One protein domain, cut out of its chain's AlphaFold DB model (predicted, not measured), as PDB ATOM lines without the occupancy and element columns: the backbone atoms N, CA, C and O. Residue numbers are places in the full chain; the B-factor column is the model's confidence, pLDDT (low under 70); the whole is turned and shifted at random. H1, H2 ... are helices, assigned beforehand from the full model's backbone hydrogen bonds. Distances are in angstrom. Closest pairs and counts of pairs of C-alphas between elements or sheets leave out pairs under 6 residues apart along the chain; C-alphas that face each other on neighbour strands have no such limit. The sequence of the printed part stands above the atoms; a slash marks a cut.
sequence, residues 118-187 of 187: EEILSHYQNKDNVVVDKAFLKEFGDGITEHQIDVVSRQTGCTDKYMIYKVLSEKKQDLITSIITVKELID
ATOM      1  N   GLU A 118     -24.117-102.144 132.600       65.19
ATOM      2  CA  GLU A 118     -24.274-101.633 133.968       65.19
ATOM      3  C   GLU A 118     -22.963-101.585 134.777       65.19
ATOM      4  O   GLU A 118     -22.746-100.649 135.554       65.19
ATOM      5  N   GLU A 119     -22.058-102.549 134.584       68.38
ATOM      6  CA  GLU A 119     -20.731-102.558 135.218       68.38
ATOM      7  C   GLU A 119     -19.841-101.469 134.621       68.38
ATOM      8  O   GLU A 119     -19.150-100.749 135.346       68.38
ATOM      9  N   ILE A 120     -19.923-101.295 133.300       66.06
ATOM     10  CA  ILE A 120     -19.194-100.250 132.587       66.06
ATOM     11  C   ILE A 120     -19.711 -98.868 133.019       66.06
ATOM     12  O   ILE A 120     -18.918 -97.985 133.336       66.06
ATOM     13  N   LEU A 121     -21.028 -98.674 133.131       72.06
ATOM     14  CA  LEU A 121     -21.605 -97.406 133.586       72.06
ATOM     15  C   LEU A 121     -21.209 -97.070 135.034       72.06
ATOM     16  O   LEU A 121     -20.855 -95.931 135.343       72.06
ATOM     17  N   SER A 122     -21.194 -98.073 135.915       72.25
ATOM     18  CA  SER A 122     -20.775 -97.927 137.317       72.25
ATOM     19  C   SER A 122     -19.308 -97.524 137.476       72.25
ATOM     20  O   SER A 122     -18.935 -96.962 138.512       72.25
ATOM     21  N   HIS A 123     -18.473 -97.815 136.474       77.69
ATOM     22  CA  HIS A 123     -17.081 -97.384 136.429       77.69
ATOM     23  C   HIS A 123     -16.970 -95.889 136.134       77.69
ATOM     24  O   HIS A 123     -16.162 -95.213 136.765       77.69
ATOM     25  N   TYR A 124     -17.798 -95.336 135.246       78.31
ATOM     26  CA  TYR A 124     -17.712 -93.921 134.862       78.31
ATOM     27  C   TYR A 124     -18.547 -92.965 135.721       78.31
ATOM     28  O   TYR A 124     -18.425 -91.749 135.572       78.31
ATOM     29  N   GLN A 125     -19.350 -93.489 136.648       77.94
ATOM     30  CA  GLN A 125     -20.116 -92.669 137.581       77.94
ATOM     31  C   GLN A 125     -19.231 -91.845 138.517       77.94
ATOM     32  O   GLN A 125     -18.233 -92.312 139.073       77.94
ATOM     33  N   ASN A 126     -19.681 -90.619 138.755       77.88
ATOM     34  CA  ASN A 126     -19.085 -89.696 139.702       77.88
ATOM     35  C   ASN A 126     -19.464 -90.037 141.154       77.88
ATOM     36  O   ASN A 126     -20.319 -89.391 141.757       77.88
ATOM     37  N   LYS A 127     -18.855 -91.089 141.715       73.12
ATOM     38  CA  LYS A 127     -19.134 -91.549 143.090       73.12
ATOM     39  C   LYS A 127     -18.631 -90.576 144.162       73.12
ATOM     40  O   LYS A 127     -19.219 -90.492 145.236       73.12
ATOM     41  N   ASP A 128     -17.597 -89.806 143.839       72.44
ATOM     42  CA  ASP A 128     -16.907 -88.893 144.754       72.44
ATOM     43  C   ASP A 128     -17.378 -87.427 144.630       72.44
ATOM     44  O   ASP A 128     -16.794 -86.537 145.240       72.44
ATOM     45  N   ASN A 129     -18.448 -87.157 143.864       71.12
ATOM     46  CA  ASN A 129     -18.971 -85.805 143.588       71.12
ATOM     47  C   ASN A 129     -17.897 -84.816 143.087       71.12
ATOM     48  O   ASN A 129     -17.905 -83.628 143.413       71.12
ATOM     49  N   VAL A 130     -16.969 -85.308 142.269       75.75
ATOM     50  CA  VAL A 130     -15.890 -84.527 141.669       75.75
ATOM     51  C   VAL A 130     -16.470 -83.538 140.666       75.75
ATOM     52  O   VAL A 130     -17.104 -83.918 139.682       75.75
ATOM     53  N   VAL A 131     -16.229 -82.252 140.892       78.50
ATOM     54  CA  VAL A 131     -16.610 -81.208 139.942       78.50
ATOM     55  C   VAL A 131     -15.479 -81.037 138.935       78.50
ATOM     56  O   VAL A 131     -14.362 -80.675 139.289       78.50
ATOM     57  N   VAL A 132     -15.771 -81.309 137.662       79.06
ATOM     58  CA  VAL A 132     -14.818 -81.098 136.566       79.06
ATOM     59  C   VAL A 132     -14.992 -79.686 136.014       79.06
ATOM     60  O   VAL A 132     -15.796 -79.433 135.111       79.06
ATOM     61  N   ASP A 133     -14.237 -78.759 136.592       77.19
ATOM     62  CA  ASP A 133     -14.114 -77.370 136.154       77.19
ATOM     63  C   ASP A 133     -12.683 -77.035 135.692       77.19
ATOM     64  O   ASP A 133     -11.786 -77.880 135.676       77.19
ATOM     65  N   LYS A 134     -12.455 -75.785 135.272       73.19
ATOM     66  CA  LYS A 134     -11.157 -75.336 134.744       73.19
ATOM     67  C   LYS A 134     -10.005 -75.521 135.727       73.19
ATOM     68  O   LYS A 134      -8.889 -75.764 135.277       73.19
ATOM     69  N   ALA A 135     -10.240 -75.375 137.032       76.69
ATOM     70  CA  ALA A 135      -9.207 -75.583 138.041       76.69
ATOM     71  C   ALA A 135      -8.872 -77.072 138.161       76.69
ATOM     72  O   ALA A 135      -7.697 -77.432 138.122       76.69
ATOM     73  N   PHE A 136      -9.893 -77.934 138.178       80.06
ATOM     74  CA  PHE A 136      -9.710 -79.384 138.182       80.06
ATOM     75  C   PHE A 136      -8.927 -79.869 136.953       80.06
ATOM     76  O   PHE A 136      -7.946 -80.591 137.088       80.06
ATOM     77  N   LEU A 137      -9.290 -79.416 135.750       78.38
ATOM     78  CA  LEU A 137      -8.584 -79.790 134.518       78.38
ATOM     79  C   LEU A 137      -7.152 -79.245 134.455       78.38
ATOM     80  O   LEU A 137      -6.296 -79.812 133.784       78.38
ATOM     81  N   LYS A 138      -6.861 -78.151 135.158       75.38
ATOM     82  CA  LYS A 138      -5.502 -77.615 135.227       75.38
ATOM     83  C   LYS A 138      -4.593 -78.462 136.119       75.38
ATOM     84  O   LYS A 138      -3.407 -78.566 135.824       75.38
ATOM     85  N   GLU A 139      -5.133 -79.023 137.196       74.81
ATOM     86  CA  GLU A 139      -4.370 -79.798 138.182       74.81
ATOM     87  C   GLU A 139      -4.331 -81.295 137.842       74.81
ATOM     88  O   GLU A 139      -3.287 -81.927 137.960       74.81
ATOM     89  N   PHE A 140      -5.443 -81.840 137.343       76.19
ATOM     90  CA  PHE A 140      -5.631 -83.273 137.093       76.19
ATOM     91  C   PHE A 140      -5.975 -83.608 135.644       76.19
ATOM     92  O   PHE A 140      -6.004 -84.778 135.289       76.19
ATOM     93  N   GLY A 141      -6.231 -82.609 134.794       71.56
ATOM     94  CA  GLY A 141      -6.752 -82.832 133.444       71.56
ATOM     95  C   GLY A 141      -5.809 -83.573 132.502       71.56
ATOM     96  O   GLY A 141      -6.265 -84.030 131.464       71.56
ATOM     97  N   ASP A 142      -4.520 -83.687 132.833       79.75
ATOM     98  CA  ASP A 142      -3.507 -84.406 132.045       79.75
ATOM     99  C   ASP A 142      -3.530 -84.033 130.546       79.75
ATOM    100  O   ASP A 142      -3.461 -84.875 129.659       79.75
ATOM    101  N   GLY A 143      -3.724 -82.742 130.249       77.62
ATOM    102  CA  GLY A 143      -3.854 -82.209 128.885       77.62
ATOM    103  C   GLY A 143      -5.283 -82.152 128.326       77.62
ATOM    104  O   GLY A 143      -5.494 -81.500 127.304       77.62
ATOM    105  N   ILE A 144      -6.271 -82.735 129.012       85.88
ATOM    106  CA  ILE A 144      -7.692 -82.607 128.671       85.88
ATOM    107  C   ILE A 144      -8.146 -81.170 128.903       85.88
ATOM    108  O   ILE A 144      -8.095 -80.623 130.005       85.88
ATOM    109  N   THR A 145      -8.643 -80.563 127.835       86.56
ATOM    110  CA  THR A 145      -9.164 -79.199 127.845       86.56
ATOM    111  C   THR A 145     -10.679 -79.178 128.029       86.56
ATOM    112  O   THR A 145     -11.397 -80.085 127.607       86.56
ATOM    113  N   GLU A 146     -11.193 -78.076 128.582       87.19
ATOM    114  CA  GLU A 146     -12.642 -77.837 128.670       87.19
ATOM    115  C   GLU A 146     -13.309 -77.894 127.287       87.19
ATOM    116  O   GLU A 146     -14.441 -78.352 127.163       87.19
ATOM    117  N   HIS A 147     -12.586 -77.490 126.237       88.88
ATOM    118  CA  HIS A 147     -13.078 -77.553 124.868       88.88
ATOM    119  C   HIS A 147     -13.320 -78.993 124.401       88.88
ATOM    120  O   HIS A 147     -14.363 -79.267 123.818       88.88
ATOM    121  N   GLN A 148     -12.408 -79.926 124.693       85.75
ATOM    122  CA  GLN A 148     -12.604 -81.341 124.353       85.75
ATOM    123  C   GLN A 148     -13.818 -81.924 125.090       85.75
ATOM    124  O   GLN A 148     -14.627 -82.611 124.472       85.75
ATOM    125  N   ILE A 149     -14.003 -81.588 126.372       88.94
ATOM    126  CA  ILE A 149     -15.188 -82.010 127.136       88.94
ATOM    127  C   ILE A 149     -16.476 -81.436 126.533       88.94
ATOM    128  O   ILE A 149     -17.455 -82.165 126.381       88.94
ATOM    129  N   ASP A 150     -16.484 -80.156 126.156       89.00
ATOM    130  CA  ASP A 150     -17.636 -79.497 125.529       89.00
ATOM    131  C   ASP A 150     -17.978 -80.109 124.158       89.00
ATOM    132  O   ASP A 150     -19.151 -80.347 123.873       89.00
ATOM    133  N   VAL A 151     -16.975 -80.454 123.343       89.31
ATOM    134  CA  VAL A 151     -17.182 -81.142 122.059       89.31
ATOM    135  C   VAL A 151     -17.845 -82.504 122.266       89.31
ATOM    136  O   VAL A 151     -18.863 -82.788 121.632       89.31
ATOM    137  N   VAL A 152     -17.315 -83.331 123.174       87.50
ATOM    138  CA  VAL A 152     -17.895 -84.653 123.465       87.50
ATOM    139  C   VAL A 152     -19.301 -84.506 124.051       87.50
ATOM    140  O   VAL A 152     -20.219 -85.203 123.619       87.50
ATOM    141  N   SER A 153     -19.508 -83.556 124.968       90.38
ATOM    142  CA  SER A 153     -20.813 -83.266 125.573       90.38
ATOM    143  C   SER A 153     -21.860 -82.891 124.523       90.38
ATOM    144  O   SER A 153     -22.941 -83.475 124.498       90.38
ATOM    145  N   ARG A 154     -21.533 -81.992 123.586       90.06
ATOM    146  CA  ARG A 154     -22.462 -81.559 122.527       90.06
ATOM    147  C   ARG A 154     -22.798 -82.661 121.531       90.06
ATOM    148  O   ARG A 154     -23.928 -82.718 121.059       90.06
ATOM    149  N   GLN A 155     -21.834 -83.510 121.184       84.44
ATOM    150  CA  GLN A 155     -22.043 -84.566 120.186       84.44
ATOM    151  C   GLN A 155     -22.768 -85.794 120.740       84.44
ATOM    152  O   GLN A 155     -23.452 -86.501 119.997       84.44
ATOM    153  N   THR A 156     -22.619 -86.052 122.036       87.50
ATOM    154  CA  THR A 156     -23.251 -87.195 122.703       87.50
ATOM    155  C   THR A 156     -24.551 -86.803 123.401       87.50
ATOM    156  O   THR A 156     -25.446 -87.626 123.518       87.50
ATOM    157  N   GLY A 157     -24.703 -85.543 123.816       85.69
ATOM    158  CA  GLY A 157     -25.800 -85.095 124.678       85.69
ATOM    159  C   GLY A 157     -25.556 -85.389 126.164       85.69
ATOM    160  O   GLY A 157     -26.407 -85.076 126.993       85.69
ATOM    161  N   CYS A 158     -24.401 -85.963 126.522       84.38
ATOM    162  CA  CYS A 158     -24.038 -86.222 127.909       84.38
ATOM    163  C   CYS A 158     -23.703 -84.904 128.629       84.38
ATOM    164  O   CYS A 158     -22.822 -84.154 128.204       84.38
ATOM    165  N   THR A 159     -24.392 -84.616 129.736       85.56
ATOM    166  CA  THR A 159     -24.127 -83.437 130.583       85.56
ATOM    167  C   THR A 159     -23.145 -83.724 131.717       85.56
ATOM    168  O   THR A 159     -22.690 -82.793 132.384       85.56
ATOM    169  N   ASP A 160     -22.818 -84.996 131.958       85.25
ATOM    170  CA  ASP A 160     -21.885 -85.398 133.005       85.25
ATOM    171  C   ASP A 160     -20.436 -85.189 132.543       85.25
ATOM    172  O   ASP A 160     -19.808 -86.035 131.901       85.25
ATOM    173  N   LYS A 161     -19.893 -84.021 132.898       85.06
ATOM    174  CA  LYS A 161     -18.507 -83.648 132.595       85.06
ATOM    175  C   LYS A 161     -17.487 -84.598 133.219       85.06
ATOM    176  O   LYS A 161     -16.411 -84.749 132.649       85.06
ATOM    177  N   TYR A 162     -17.803 -85.229 134.351       87.56
ATOM    178  CA  TYR A 162     -16.911 -86.192 134.988       87.56
ATOM    179  C   TYR A 162     -16.840 -87.489 134.191       87.56
ATOM    180  O   TYR A 162     -15.743 -87.970 133.907       87.56
ATOM    181  N   MET A 163     -17.992 -88.002 133.754       85.81
ATOM    182  CA  MET A 163     -18.053 -89.185 132.892       85.81
ATOM    183  C   MET A 163     -17.238 -88.965 131.611       85.81
ATOM    184  O   MET A 163     -16.394 -89.784 131.249       85.81
ATOM    185  N   ILE A 164     -17.431 -87.811 130.968       89.00
ATOM    186  CA  ILE A 164     -16.712 -87.422 129.749       89.00
ATOM    187  C   ILE A 164     -15.208 -87.294 130.005       89.00
ATOM    188  O   ILE A 164     -14.408 -87.826 129.238       89.00
ATOM    189  N   TYR A 165     -14.817 -86.614 131.084       89.31
ATOM    190  CA  TYR A 165     -13.421 -86.472 131.488       89.31
ATOM    191  C   TYR A 165     -12.751 -87.832 131.701       89.31
ATOM    192  O   TYR A 165     -11.671 -88.077 131.169       89.31
ATOM    193  N   LYS A 166     -13.409 -88.741 132.427       86.94
ATOM    194  CA  LYS A 166     -12.866 -90.066 132.720       86.94
ATOM    195  C   LYS A 166     -12.711 -90.905 131.453       86.94
ATOM    196  O   LYS A 166     -11.664 -91.517 131.256       86.94
ATOM    197  N   VAL A 167     -13.693 -90.868 130.549       87.62
ATOM    198  CA  VAL A 167     -13.582 -91.543 129.247       87.62
ATOM    199  C   VAL A 167     -12.450 -90.944 128.405       87.62
ATOM    200  O   VAL A 167     -11.690 -91.689 127.792       87.62
ATOM    201  N   LEU A 168     -12.297 -89.618 128.373       86.88
ATOM    202  CA  LEU A 168     -11.191 -88.966 127.663       86.88
ATOM    203  C   LEU A 168      -9.831 -89.334 128.263       86.88
ATOM    204  O   LEU A 168      -8.891 -89.583 127.514       86.88
ATOM    205  N   SER A 169      -9.732 -89.420 129.587       86.44
ATOM    206  CA  SER A 169      -8.505 -89.817 130.283       86.44
ATOM    207  C   SER A 169      -8.114 -91.256 129.931       86.44
ATOM    208  O   SER A 169      -7.003 -91.510 129.468       86.44
ATOM    209  N   GLU A 170      -9.056 -92.200 130.011       85.94
ATOM    210  CA  GLU A 170      -8.795 -93.617 129.725       85.94
ATOM    211  C   GLU A 170      -8.512 -93.900 128.246       85.94
ATOM    212  O   GLU A 170      -7.721 -94.785 127.910       85.94
ATOM    213  N   LYS A 171      -9.131 -93.136 127.341       86.94
ATOM    214  CA  LYS A 171      -8.923 -93.255 125.891       86.94
ATOM    215  C   LYS A 171      -7.787 -92.374 125.370       86.94
ATOM    216  O   LYS A 171      -7.675 -92.196 124.161       86.94
ATOM    217  N   LYS A 172      -6.921 -91.851 126.249       84.38
ATOM    218  CA  LYS A 172      -5.747 -91.039 125.876       84.38
ATOM    219  C   LYS A 172      -6.109 -89.833 125.000       84.38
ATOM    220  O   LYS A 172      -5.383 -89.493 124.072       84.38
ATOM    221  N   GLN A 173      -7.236 -89.197 125.308       84.88
ATOM    222  CA  GLN A 173      -7.758 -88.004 124.635       84.88
ATOM    223  C   GLN A 173      -8.174 -88.216 123.167       84.88
ATOM    224  O   GLN A 173      -8.341 -87.242 122.430       84.88
ATOM    225  N   ASP A 174      -8.383 -89.465 122.735       87.94
ATOM    226  CA  ASP A 174      -8.949 -89.772 121.420       87.94
ATOM    227  C   ASP A 174     -10.429 -89.367 121.366       87.94
ATOM    228  O   ASP A 174     -11.313 -90.069 121.857       87.94
ATOM    229  N   LEU A 175     -10.701 -88.206 120.768       86.94
ATOM    230  CA  LEU A 175     -12.041 -87.626 120.727       86.94
ATOM    231  C   LEU A 175     -13.074 -88.563 120.099       86.94
ATOM    232  O   LEU A 175     -14.174 -88.685 120.629       86.94
ATOM    233  N   ILE A 176     -12.740 -89.229 118.994       86.94
ATOM    234  CA  ILE A 176     -13.693 -90.049 118.235       86.94
ATOM    235  C   ILE A 176     -14.071 -91.284 119.051       86.94
ATOM    236  O   ILE A 176     -15.254 -91.560 119.260       86.94
ATOM    237  N   THR A 177     -13.070 -91.987 119.574       85.50
ATOM    238  CA  THR A 177     -13.257 -93.170 120.415       85.50
ATOM    239  C   THR A 177     -13.995 -92.806 121.700       85.50
ATOM    240  O   THR A 177     -14.891 -93.539 122.120       85.50
ATOM    241  N   SER A 178     -13.684 -91.656 122.307       87.62
ATOM    242  CA  SER A 178     -14.393 -91.156 123.485       87.62
ATOM    243  C   SER A 178     -15.847 -90.786 123.191       87.62
ATOM    244  O   SER A 178     -16.707 -91.124 123.995       87.62
ATOM    245  N   ILE A 179     -16.153 -90.156 122.051       89.12
ATOM    246  CA  ILE A 179     -17.532 -89.848 121.634       89.12
ATOM    247  C   ILE A 179     -18.340 -91.132 121.463       89.12
ATOM    248  O   ILE A 179     -19.450 -91.214 121.981       89.12
ATOM    249  N   ILE A 180     -17.784 -92.131 120.772       89.44
ATOM    250  CA  ILE A 180     -18.439 -93.431 120.579       89.44
ATOM    251  C   ILE A 180     -18.691 -94.085 121.939       89.44
ATOM    252  O   ILE A 180     -19.834 -94.397 122.255       89.44
ATOM    253  N   THR A 181     -17.654 -94.181 122.776       86.06
ATOM    254  CA  THR A 181     -17.752 -94.791 124.109       86.06
ATOM    255  C   THR A 181     -18.798 -94.076 124.971       86.06
ATOM    256  O   THR A 181     -19.669 -94.719 125.538       86.06
ATOM    257  N   VAL A 182     -18.768 -92.741 125.056       88.38
ATOM    258  CA  VAL A 182     -19.752 -91.961 125.830       88.38
ATOM    259  C   VAL A 182     -21.162 -92.158 125.280       88.38
ATOM    260  O   VAL A 182     -22.095 -92.286 126.066       88.38
ATOM    261  N   LYS A 183     -21.328 -92.213 123.957       86.94
ATOM    262  CA  LYS A 183     -22.631 -92.434 123.327       86.94
ATOM    263  C   LYS A 183     -23.192 -93.819 123.640       86.94
ATOM    264  O   LYS A 183     -24.359 -93.925 123.981       86.94
ATOM    265  N   GLU A 184     -22.362 -94.857 123.606       85.62
ATOM    266  CA  GLU A 184     -22.763 -96.219 123.981       85.62
ATOM    267  C   GLU A 184     -23.151 -96.344 125.462       85.62
ATOM    268  O   GLU A 184     -23.955 -97.208 125.812       85.62
ATOM    269  N   LEU A 185     -22.593 -95.491 126.328       82.00
ATOM    270  CA  LEU A 185     -22.886 -95.476 127.763       82.00
ATOM    271  C   LEU A 185     -24.206 -94.782 128.113       82.00
ATOM    272  O   LEU A 185     -24.794 -95.115 129.137       82.00
ATOM    273  N   ILE A 186     -24.649 -93.818 127.303       82.12
ATOM    274  CA  ILE A 186     -25.867 -93.028 127.564       82.12
ATOM    275  C   ILE A 186     -27.092 -93.473 126.756       82.12
ATOM    276  O   ILE A 186     -28.204 -93.112 127.142       82.12
ATOM    277  N   ASP A 187     -26.894 -94.177 125.635       72.12
ATOM    278  CA  ASP A 187     -27.968 -94.847 124.873       72.12
ATOM    279  C   ASP A 187     -28.560 -96.013 125.682       72.12
ATOM    280  O   ASP A 187     -29.708 -96.438 125.442       72.12
TER     281      ASP A 187
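Overview. This is residues 118 to 187 of the 187 residues of the protein "Nascent polypeptide-associated complex subunit beta" of Hanseniaspora valbyensis NRRL Y-1626 (UniProt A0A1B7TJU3). Three helices, H3, H4 and H5, pack crosswise into a small core with H4 in the middle; H1 packs end-on against H4, and H2 lies off at one end, touching no helix. The printed part has 70 residues with five named helices, H1 to H5, no named strand: all helix. It is compact, radius of gyration of the C-alphas 10.9 A, spanning 30 by 25 by 19 A.

Along the chain. H1, residues 118 to 124, begins at C-alpha 118 (-24.274, -101.633, 133.968). H2 is residues 134 to 139. H3, residues 146 to 156, measures 15.4 A from first to last C-alpha; H4, residues 161 to 170, 14.2 A; H5, residues 175 to 186, 16.3 A, ending at C-alpha 186 (-25.867, -93.028, 127.564).

Arrangement. H1 touches the hub, H4, about perpendicular at 88 degrees; their closest C-alphas, Tyr 124 and Met 163, are 5.1 A apart. H5 touches H4 at a steep tilt of 53 degrees, closest C-alphas Leu 168 and Ser 178, 5.7 A. In H1 to H5 every O i to N i+4 pair is within hydrogen-bond range.

Size, cuts and confidence. The printed part has no cut and no long link. Residues 118 to 120 have pLDDT under 70.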